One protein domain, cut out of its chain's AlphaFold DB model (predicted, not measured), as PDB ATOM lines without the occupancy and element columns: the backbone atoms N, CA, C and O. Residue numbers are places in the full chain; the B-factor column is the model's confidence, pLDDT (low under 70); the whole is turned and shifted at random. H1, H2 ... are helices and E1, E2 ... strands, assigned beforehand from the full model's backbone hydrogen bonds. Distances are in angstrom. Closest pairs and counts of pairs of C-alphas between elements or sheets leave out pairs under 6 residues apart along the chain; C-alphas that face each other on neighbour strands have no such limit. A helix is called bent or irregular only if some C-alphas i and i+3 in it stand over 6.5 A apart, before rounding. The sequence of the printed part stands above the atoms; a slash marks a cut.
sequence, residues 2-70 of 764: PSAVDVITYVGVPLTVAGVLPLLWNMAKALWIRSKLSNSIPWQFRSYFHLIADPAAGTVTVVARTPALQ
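AT A GLANCE: This is residues 2 to 70 of the 764 residues of an uncharacterized protein of Rachicladosporium antarcticum (UniProt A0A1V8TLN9). What shape do these atoms make? A long helix, H2, has a two-stranded antiparallel hairpin, E1 and E2, packed on its residues 26 to 38, and a shorter helix, H1, turns off in a corner beyond its first residues. Residues 2 to 11, of which 4 to 11 belong to H1, stick out at one end of the rod-like whole. What is it made of? The printed part has 69 residues, with two named helices and two named strands in the order H1, H2, E1, E2, of mixed class, helices and strands. How large is it? It is extended, with a radius of gyration of the C-alphas of 17.6 A and spans of 59 by 21 by 11 A.

HOW THE PARTS SIT: How is the sheet joined? E1, residues 49 to 54, and E2, residues 59 to 64, are antiparallel neighbours and a hairpin, their directions at 157 degrees. N 50 and O 63 are 2.8 A apart and N 61 and O 52 are 2.8 A apart, both within hydrogen-bond range. Where is the long helix? The closest C-alphas of H2, residues 20 to 40, and E1 are those of Ala 30 and Ala 53, 5.4 A apart. Those of H2 and E2 are Ala 30 and Thr 59, 5.1 A apart. Where is the other helix? H1, residues 4 to 17, and H2 only just touch, only at the corner by their link, with 3 pairs of C-alphas within 8 A, the closest Leu 15 and Leu 21 at 5.4 A. Their lines are about perpendicular at 83 degrees, and H1 is apart from both E1 and E2. How do the helix backbones run? In H2 each O i to N i+4 pair is within hydrogen-bond range, and in H1 8 of 10 are.

IN THESE COORDINATES: Where do the strands lie? E1 measures 15.9 A from first to last C-alpha, and E2 16.3 A, ending at C-alpha 64 (-4.760, 16.985, -22.946). Where do the helices lie? H2 measures 30.1 A and begins at C-alpha 20 (-35.258, 25.206, -18.832). H1 measures 18.9 A and begins at C-alpha 4 (-46.344, 25.879, -34.866); it is neither bent nor irregular, but only just, with C-alphas 10 and 13 at 6.3 A.

THE WHOLE: How far does it reach? The C-alphas of Pro 2 and Gln 70, the two farthest apart, are 60.3 A apart. Are there cuts or long links? The printed part has no cut; the links H1 to H2 and E1 to E2 are tight, and H2 to E1 is short. Where is confidence low? The mean pLDDT of the printed part is 85.0, and residue 2 and residues 66 to 70 are under 70.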
ATOM      1  N   PRO A   2     -52.056  20.829 -34.034       65.56
ATOM      2  CA  PRO A   2     -51.728  22.137 -33.465       65.56
ATOM      3  C   PRO A   2     -50.838  22.915 -34.444       65.56
ATOM      4  O   PRO A   2     -50.061  22.305 -35.186       65.56
ATOM      5  N   SER A   3     -50.953  24.241 -34.474       90.56
ATOM      6  CA  SER A   3     -50.063  25.076 -35.282       90.56
ATOM      7  C   SER A   3     -48.676  25.179 -34.638       90.56
ATOM      8  O   SER A   3     -48.500  24.940 -33.442       90.56
ATOM      9  N   ALA A   4     -47.670  25.588 -35.416       78.38
ATOM     10  CA  ALA A   4     -46.344  25.879 -34.866       78.38
ATOM     11  C   ALA A   4     -46.389  26.999 -33.804       78.38
ATOM     12  O   ALA A   4     -45.605  26.974 -32.859       78.38
ATOM     13  N   VAL A   5     -47.341  27.936 -33.925       83.12
ATOM     14  CA  VAL A   5     -47.578  28.993 -32.932       83.12
ATOM     15  C   VAL A   5     -48.090  28.392 -31.624       83.12
ATOM     16  O   VAL A   5     -47.529  28.694 -30.578       83.12
ATOM     17  N   ASP A   6     -49.059  27.471 -31.674       81.94
ATOM     18  CA  ASP A   6     -49.575  26.794 -30.473       81.94
ATOM     19  C   ASP A   6     -48.461  26.046 -29.726       81.94
ATOM     20  O   ASP A   6     -48.354  26.146 -28.507       81.94
ATOM     21  N   VAL A   7     -47.584  25.335 -30.443       78.62
ATOM     22  CA  VAL A   7     -46.454  24.621 -29.819       78.62
ATOM     23  C   VAL A   7     -45.482  25.600 -29.143       78.62
ATOM     24  O   VAL A   7     -45.044  25.360 -28.017       78.62
ATOM     25  N   ILE A   8     -45.178  26.737 -29.777       80.06
ATOM     26  CA  ILE A   8     -44.311  27.772 -29.190       80.06
ATOM     27  C   ILE A   8     -44.978  28.429 -27.971       80.06
ATOM     28  O   ILE A   8     -44.324  28.606 -26.942       80.06
ATOM     29  N   THR A   9     -46.272  28.744 -28.035       82.75
ATOM     30  CA  THR A   9     -47.002  29.402 -26.941       82.75
ATOM     31  C   THR A   9     -47.238  28.470 -25.750       82.75
ATOM     32  O   THR A   9     -46.949  28.857 -24.621       82.75
ATOM     33  N   TYR A  10     -47.716  27.241 -25.969       84.81
ATOM     34  CA  TYR A  10     -48.083  26.322 -24.881       84.81
ATOM     35  C   TYR A  10     -46.919  25.477 -24.341       84.81
ATOM     36  O   TYR A  10     -47.030  24.964 -23.230       84.81
ATOM     37  N   VAL A  11     -45.805  25.337 -25.073       81.12
ATOM     38  CA  VAL A  11     -44.620  24.579 -24.611       81.12
ATOM     39  C   VAL A  11     -43.385  25.474 -24.483       81.12
ATOM     40  O   VAL A  11     -42.693  25.430 -23.467       81.12
ATOM     41  N   GLY A  12     -43.121  26.333 -25.471       78.38
ATOM     42  CA  GLY A  12     -41.956  27.225 -25.466       78.38
ATOM     43  C   GLY A  12     -41.990  28.283 -24.357       78.38
ATOM     44  O   GLY A  12     -40.984  28.473 -23.670       78.38
ATOM     45  N   VAL A  13     -43.133  28.943 -24.131       82.44
ATOM     46  CA  VAL A  13     -43.245  29.979 -23.084       82.44
ATOM     47  C   VAL A  13     -43.073  29.391 -21.673       82.44
ATOM     48  O   VAL A  13     -42.202  29.895 -20.961       82.44
ATOM     49  N   PRO A  14     -43.763  28.302 -21.258       84.81
ATOM     50  CA  PRO A  14     -43.529  27.696 -19.944       84.81
ATOM     51  C   PRO A  14     -42.085  27.224 -19.729       84.81
ATOM     52  O   PRO A  14     -41.519  27.490 -18.672       84.81
ATOM     53  N   LEU A  15     -41.447  26.599 -20.729       80.62
ATOM     54  CA  LEU A  15     -40.039  26.179 -20.627       80.62
ATOM     55  C   LEU A  15     -39.062  27.361 -20.541       80.62
ATOM     56  O   LEU A  15     -37.989  27.225 -19.951       80.62
ATOM     57  N   THR A  16     -39.417  28.517 -21.106       83.31
ATOM     58  CA  THR A  16     -38.619  29.747 -20.989       83.31
ATOM     59  C   THR A  16     -38.778  30.373 -19.605       83.31
ATOM     60  O   THR A  16     -37.779  30.701 -18.972       83.31
ATOM     61  N   VAL A  17     -40.014  30.474 -19.097       85.19
ATOM     62  CA  VAL A  17     -40.312  30.998 -17.748       85.19
ATOM     63  C   VAL A  17     -39.710  30.112 -16.650       85.19
ATOM     64  O   VAL A  17     -39.201  30.629 -15.662       85.19
ATOM     65  N   ALA A  18     -39.690  28.791 -16.843       85.19
ATOM     66  CA  ALA A  18     -39.071  27.835 -15.923       85.19
ATOM     67  C   ALA A  18     -37.527  27.770 -16.012       85.19
ATOM     68  O   ALA A  18     -36.924  26.902 -15.386       85.19
ATOM     69  N   GLY A  19     -36.870  28.610 -16.824       87.88
ATOM     70  CA  GLY A  19     -35.406  28.612 -16.991       87.88
ATOM     71  C   GLY A  19     -34.824  27.393 -17.730       87.88
ATOM     72  O   GLY A  19     -33.619  27.332 -17.974       87.88
ATOM     73  N   VAL A  20     -35.667  26.445 -18.151       89.44
ATOM     74  CA  VAL A  20     -35.258  25.206 -18.832       89.44
ATOM     75  C   VAL A  20     -34.751  25.485 -20.247       89.44
ATOM     76  O   VAL A  20     -33.794  24.855 -20.693       89.44
ATOM     77  N   LEU A  21     -35.348  26.441 -20.966       87.25
ATOM     78  CA  LEU A  21     -34.982  26.733 -22.357       87.25
ATOM     79  C   LEU A  21     -33.543  27.289 -22.515       87.25
ATOM     80  O   LEU A  21     -32.828  26.782 -23.383       87.25
ATOM     81  N   PRO A  22     -33.049  28.218 -21.666       85.19
ATOM     82  CA  PRO A  22     -31.622  28.559 -21.595       85.19
ATOM     83  C   PRO A  22     -30.693  27.366 -21.323       85.19
ATOM     84  O   PRO A  22     -29.634  27.261 -21.941       85.19
ATOM     85  N   LEU A  23     -31.088  26.442 -20.441       87.75
ATOM     86  CA  LEU A  23     -30.274  25.276 -20.072       87.75
ATOM     87  C   LEU A  23     -30.205  24.257 -21.226       87.75
ATOM     88  O   LEU A  23     -29.124  23.793 -21.588       87.75
ATOM     89  N   LEU A  24     -31.332  23.992 -21.896       89.19
ATOM     90  CA  LEU A  24     -31.374  23.197 -23.130       89.19
ATOM     91  C   LEU A  24     -30.541  23.832 -24.256       89.19
ATOM     92  O   LEU A  24     -29.862  23.114 -24.994       89.19
ATOM     93  N   TRP A  25     -30.549  25.164 -24.374       91.56
ATOM     94  CA  TRP A  25     -29.724  25.889 -25.341       91.56
ATOM     95  C   TRP A  25     -28.225  25.765 -25.035       91.56
ATOM     96  O   TRP A  25     -27.445  25.449 -25.936       91.56
ATOM     97  N   ASN A  26     -27.814  25.927 -23.773       92.12
ATOM     98  CA  ASN A  26     -26.420  25.742 -23.364       92.12
ATOM     99  C   ASN A  26     -25.957  24.286 -23.544       92.12
ATOM    100  O   ASN A  26     -24.864  24.066 -24.069       92.12
ATOM    101  N   MET A  27     -26.804  23.295 -23.252       93.19
ATOM    102  CA  MET A  27     -26.529  21.886 -23.551       93.19
ATOM    103  C   MET A  27     -26.342  21.643 -25.058       93.19
ATOM    104  O   MET A  27     -25.355  21.026 -25.466       93.19
ATOM    105  N   ALA A  28     -27.242  22.157 -25.904       92.00
ATOM    106  CA  ALA A  28     -27.133  22.034 -27.360       92.00
ATOM    107  C   ALA A  28     -25.859  22.712 -27.901       92.00
ATOM    108  O   ALA A  28     -25.141  22.129 -28.719       92.00
ATOM    109  N   LYS A  29     -25.534  23.905 -27.391       91.00
ATOM    110  CA  LYS A  29     -24.313  24.661 -27.703       91.00
ATOM    111  C   LYS A  29     -23.052  23.887 -27.305       91.00
ATOM    112  O   LYS A  29     -22.164  23.723 -28.140       91.00
ATOM    113  N   ALA A  30     -22.977  23.356 -26.083       92.19
ATOM    114  CA  ALA A  30     -21.829  22.578 -25.614       92.19
ATOM    115  C   ALA A  30     -21.632  21.290 -26.434       92.19
ATOM    116  O   ALA A  30     -20.512  20.972 -26.838       92.19
ATOM    117  N   LEU A  31     -22.716  20.580 -26.771       92.75
ATOM    118  CA  LEU A  31     -22.663  19.401 -27.643       92.75
ATOM    119  C   LEU A  31     -22.226  19.751 -29.078       92.75
ATOM    120  O   LEU A  31     -21.421  19.022 -29.666       92.75
ATOM    121  N   TRP A  32     -22.684  20.878 -29.630       94.81
ATOM    122  CA  TRP A  32     -22.266  21.359 -30.953       94.81
ATOM    123  C   TRP A  32     -20.786  21.763 -30.982       94.81
ATOM    124  O   TRP A  32     -20.053  21.316 -31.869       94.81
ATOM    125  N   ILE A  33     -20.316  22.519 -29.981       92.12
ATOM    126  CA  ILE A  33     -18.896  22.874 -29.822       92.12
ATOM    127  C   ILE A  33     -18.055  21.599 -29.684       92.12
ATOM    128  O   ILE A  33     -17.049  21.453 -30.376       92.12
ATOM    129  N   ARG A  34     -18.488  20.629 -28.868       95.56
ATOM    130  CA  ARG A  34     -17.790  19.345 -28.674       95.56
ATOM    131  C   ARG A  34     -17.698  18.551 -29.974       95.56
ATOM    132  O   ARG A  34     -16.636  18.017 -30.283       95.56
ATOM    133  N   SER A  35     -18.775  18.513 -30.758       93.88
ATOM    134  CA  SER A  35     -18.790  17.892 -32.086       93.88
ATOM    135  C   SER A  35     -17.813  18.587 -33.041       93.88
ATOM    136  O   SER A  35     -16.967  17.920 -33.643       93.88
ATOM    137  N   LYS A  36     -17.842  19.924 -33.124       94.06
ATOM    138  CA  LYS A  36     -16.927  20.709 -33.967       94.06
ATOM    139  C   LYS A  36     -15.462  20.518 -33.567       94.06
ATOM    140  O   LYS A  36     -14.663  20.173 -34.433       94.06
ATOM    141  N   LEU A  37     -15.128  20.630 -32.279       91.38
ATOM    142  CA  LEU A  37     -13.774  20.388 -31.761       91.38
ATOM    143  C   LEU A  37     -13.307  18.944 -31.987       91.38
ATOM    144  O   LEU A  37     -12.161  18.718 -32.362       91.38
ATOM    145  N   SER A  38     -14.187  17.949 -31.834       94.06
ATOM    146  CA  SER A  38     -13.816  16.556 -32.121       94.06
ATOM    147  C   SER A  38     -13.454  16.349 -33.596       94.06
ATOM    148  O   SER A  38     -12.619  15.504 -33.911       94.06
ATOM    149  N   ASN A  39     -14.051  17.135 -34.498       93.12
ATOM    150  CA  ASN A  39     -13.831  17.059 -35.938       93.12
ATOM    151  C   ASN A  39     -12.704  17.966 -36.449       93.12
ATOM    152  O   ASN A  39     -12.144  17.650 -37.493       93.12
ATOM    153  N   SER A  40     -12.314  19.016 -35.717       92.00
ATOM    154  CA  SER A  40     -11.093  19.775 -36.017       92.00
ATOM    155  C   SER A  40      -9.820  19.090 -35.511       92.00
ATOM    156  O   SER A  40      -8.769  19.263 -36.120       92.00
ATOM    157  N   ILE A  41      -9.895  18.278 -34.446       88.25
ATOM    158  CA  ILE A  41      -8.780  17.428 -33.997       88.25
ATOM    159  C   ILE A  41      -8.596  16.264 -34.991       88.25
ATOM    160  O   ILE A  41      -9.491  15.410 -35.091       88.25
ATOM    161  N   PRO A  42      -7.444  16.159 -35.693       88.12
ATOM    162  CA  PRO A  42      -7.194  15.063 -36.624       88.12
ATOM    163  C   PRO A  42      -7.237  13.710 -35.914       88.12
ATOM    164  O   PRO A  42      -6.798  13.574 -34.771       88.12
ATOM    165  N   TRP A  43      -7.760  12.691 -36.599       87.38
ATOM    166  CA  TRP A  43      -8.127  11.406 -35.989       87.38
ATOM    167  C   TRP A  43      -6.989  10.733 -35.203       87.38
ATOM    168  O   TRP A  43      -7.248  10.137 -34.159       87.38
ATOM    169  N   GLN A  44      -5.741  10.907 -35.650       89.38
ATOM    170  CA  GLN A  44      -4.514  10.405 -35.017       89.38
ATOM    171  C   GLN A  44      -4.302  10.919 -33.580       89.38
ATOM    172  O   GLN A  44      -3.697  10.227 -32.767       89.38
ATOM    173  N   PHE A  45      -4.813  12.112 -33.257       84.38
ATOM    174  CA  PHE A  45      -4.604  12.790 -31.972       84.38
ATOM    175  C   PHE A  45      -5.828  12.715 -31.044       84.38
ATOM    176  O   PHE A  45      -5.747  13.102 -29.878       84.38
ATOM    177  N   ARG A  46      -6.967  12.180 -31.511       88.25
ATOM    178  CA  ARG A  46      -8.212  12.066 -30.718       88.25
ATOM    179  C   ARG A  46      -8.069  11.198 -29.460       88.25
ATOM    180  O   ARG A  46      -8.830  11.360 -28.515       88.25
ATOM    181  N   SER A  47      -7.095  10.291 -29.424       85.19
ATOM    182  CA  SER A  47      -6.722   9.496 -28.243       85.19
ATOM    183  C   SER A  47      -6.095  10.331 -27.118       85.19
ATOM    184  O   SER A  47      -6.152   9.920 -25.952       85.19
ATOM    185  N   TYR A  48      -5.509  11.484 -27.456       87.38
ATOM    186  CA  TYR A  48      -4.717  12.336 -26.566       87.38
ATOM    187  C   TYR A  48      -5.499  13.533 -26.013       87.38
ATOM    188  O   TYR A  48      -5.067  14.135 -25.035       87.38
ATOM    189  N   PHE A  49      -6.667  13.852 -26.575       89.00
ATOM    190  CA  PHE A  49      -7.528  14.941 -26.111       89.00
ATOM    191  C   PHE A  49      -8.877  14.413 -25.618       89.00
ATOM    192  O   PHE A  49      -9.626  13.773 -26.356       89.00
ATOM    193  N   HIS A  50      -9.223  14.726 -24.373       93.06
ATOM    194  CA  HIS A  50     -10.585  14.605 -23.868       93.06
ATOM    195  C   HIS A  50     -11.334  15.924 -24.061       93.06
ATOM    196  O   HIS A  50     -10.849  16.982 -23.677       93.06
ATOM    197  N   LEU A  51     -12.537  15.843 -24.627       94.81
ATOM    198  CA  LEU A  51     -13.473  16.961 -24.725       94.81
ATOM    199  C   LEU A  51     -14.617  16.709 -23.744       94.81
ATOM    200  O   LEU A  51     -15.441  15.813 -23.976       94.81
ATOM    201  N   ILE A  52     -14.642  17.475 -22.656       94.50
ATOM    202  CA  ILE A  52     -15.682  17.444 -21.621       94.50
ATOM    203  C   ILE A  52     -16.616  18.622 -21.898       94.50
ATOM    204  O   ILE A  52     -16.163  19.759 -21.916       94.50
ATOM    205  N   ALA A  53     -17.893  18.359 -22.173       93.94
ATOM    206  CA  ALA A  53     -18.888  19.414 -22.362       93.94
ATOM    207  C   ALA A  53     -19.527  19.774 -21.020       93.94
ATOM    208  O   ALA A  53     -19.976  18.875 -20.310       93.94
ATOM    209  N   ASP A  54     -19.605  21.068 -20.729       92.00
ATOM    210  CA  ASP A  54     -20.384  21.617 -19.623       92.00
ATOM    211  C   ASP A  54     -21.726  22.133 -20.184       92.00
ATOM    212  O   ASP A  54     -21.746  23.128 -20.921       92.00
ATOM    213  N   PRO A  55     -22.853  21.456 -19.891       85.94
ATOM    214  CA  PRO A  55     -24.164  21.855 -20.386       85.94
ATOM    215  C   PRO A  55     -24.767  23.049 -19.630       85.94
ATOM    216  O   PRO A  55     -25.698  23.654 -20.153       85.94
ATOM    217  N   ALA A  56     -24.262  23.399 -18.441       86.50
ATOM    218  CA  ALA A  56     -24.732  24.545 -17.668       86.50
ATOM    219  C   ALA A  56     -24.070  25.837 -18.170       86.50
ATOM    220  O   ALA A  56     -24.771  26.774 -18.559       86.50
ATOM    221  N   ALA A  57     -22.736  25.856 -18.270       85.12
ATOM    222  CA  ALA A  57     -21.984  26.993 -18.811       85.12
ATOM    223  C   ALA A  57     -22.081  27.112 -20.349       85.12
ATOM    224  O   ALA A  57     -21.833  28.175 -20.928       85.12
ATOM    225  N   GLY A  58     -22.433  26.025 -21.046       88.25
ATOM    226  CA  GLY A  58     -22.469  25.990 -22.509       88.25
ATOM    227  C   GLY A  58     -21.072  26.022 -23.142       88.25
ATOM    228  O   GLY A  58     -20.893  26.619 -24.211       88.25
ATOM    229  N   THR A  59     -20.086  25.432 -22.460       91.00
ATOM    230  CA  THR A  59     -18.651  25.429 -22.800       91.00
ATOM    231  C   THR A  59     -18.129  24.000 -23.009       91.00
ATOM    232  O   THR A  59     -18.840  23.014 -22.801       91.00
ATOM    233  N   VAL A  60     -16.883  23.864 -23.481       94.12
ATOM    234  CA  VAL A  60     -16.219  22.561 -23.646       94.12
ATOM    235  C   VAL A  60     -14.765  22.653 -23.204       94.12
ATOM    236  O   VAL A  60     -13.949  23.302 -23.859       94.12
ATOM    237  N   THR A  61     -14.434  21.957 -22.124       92.56
ATOM    238  CA  THR A  61     -13.081  21.882 -21.575       92.56
ATOM    239  C   THR A  61     -12.262  20.848 -22.342       92.56
ATOM    240  O   THR A  61     -12.609  19.663 -22.401       92.56
ATOM    241  N   VAL A  62     -11.154  21.303 -22.933       91.94
ATOM    242  CA  VAL A  62     -10.177  20.456 -23.627       91.94
ATOM    243  C   VAL A  62      -9.111  20.006 -22.628       91.94
ATOM    244  O   VAL A  62      -8.334  20.813 -22.122       91.94
ATOM    245  N   VAL A  63      -9.057  18.706 -22.341       89.88
ATOM    246  CA  VAL A  63      -8.075  18.104 -21.430       89.88
ATOM    247  C   VAL A  63      -7.090  17.264 -22.238       89.88
ATOM    248  O   VAL A  63      -7.425  16.178 -22.714       89.88
ATOM    249  N   ALA A  64      -5.863  17.762 -22.390       85.56
ATOM    250  CA  ALA A  64      -4.760  16.985 -22.946       85.56
ATOM    251  C   ALA A  64      -4.326  15.888 -21.955       85.56
ATOM    252  O   ALA A  64      -4.105  16.144 -20.771       85.56
ATOM    253  N   ARG A  65      -4.193  14.652 -22.438       76.38
ATOM    254  CA  ARG A  65      -3.742  13.482 -21.672       76.38
ATOM    255  C   ARG A  65      -2.213  13.435 -21.642       76.38
ATOM    256  O   ARG A  65      -1.590  12.675 -22.376       76.38
ATOM    257  N   THR A  66      -1.614  14.233 -20.766       60.19
ATOM    258  CA  THR A  66      -0.154  14.380 -20.628       60.19
ATOM    259  C   THR A  66       0.661  13.174 -20.107       60.19
ATOM    260  O   THR A  66       1.824  13.091 -20.495       60.19
ATOM    261  N   PRO A  67       0.172  12.214 -19.287       49.00
ATOM    262  CA  PRO A  67       1.070  11.375 -18.473       49.00
ATOM    263  C   PRO A  67       1.709  10.167 -19.184       49.00
ATOM    264  O   PRO A  67       2.320   9.339 -18.518       49.00
ATOM    265  N   ALA A  68       1.539  10.008 -20.500       43.09
ATOM    266  CA  ALA A  68       2.008   8.827 -21.242       43.09
ATOM    267  C   ALA A  68       2.652   9.161 -22.601       43.09
ATOM    268  O   ALA A  68       2.798   8.282 -23.448       43.09
ATOM    269  N   LEU A  69       2.986  10.434 -22.843       45.03
ATOM    270  CA  LEU A  69       3.386  10.919 -24.163       45.03
ATOM    271  C   LEU A  69       4.752  11.601 -24.146       45.03
ATOM    272  O   LEU A  69       4.862  12.822 -24.052       45.03
ATOM    273  N   GLN A  70       5.776  10.792 -24.403       44.12
ATOM    274  CA  GLN A  70       6.968  11.238 -25.124       44.12
ATOM    275  C   GLN A  70       6.563  11.610 -26.565       44.12
ATOM    276  O   GLN A  70       6.831  10.868 -27.505       44.12
TER     277      GLN A  70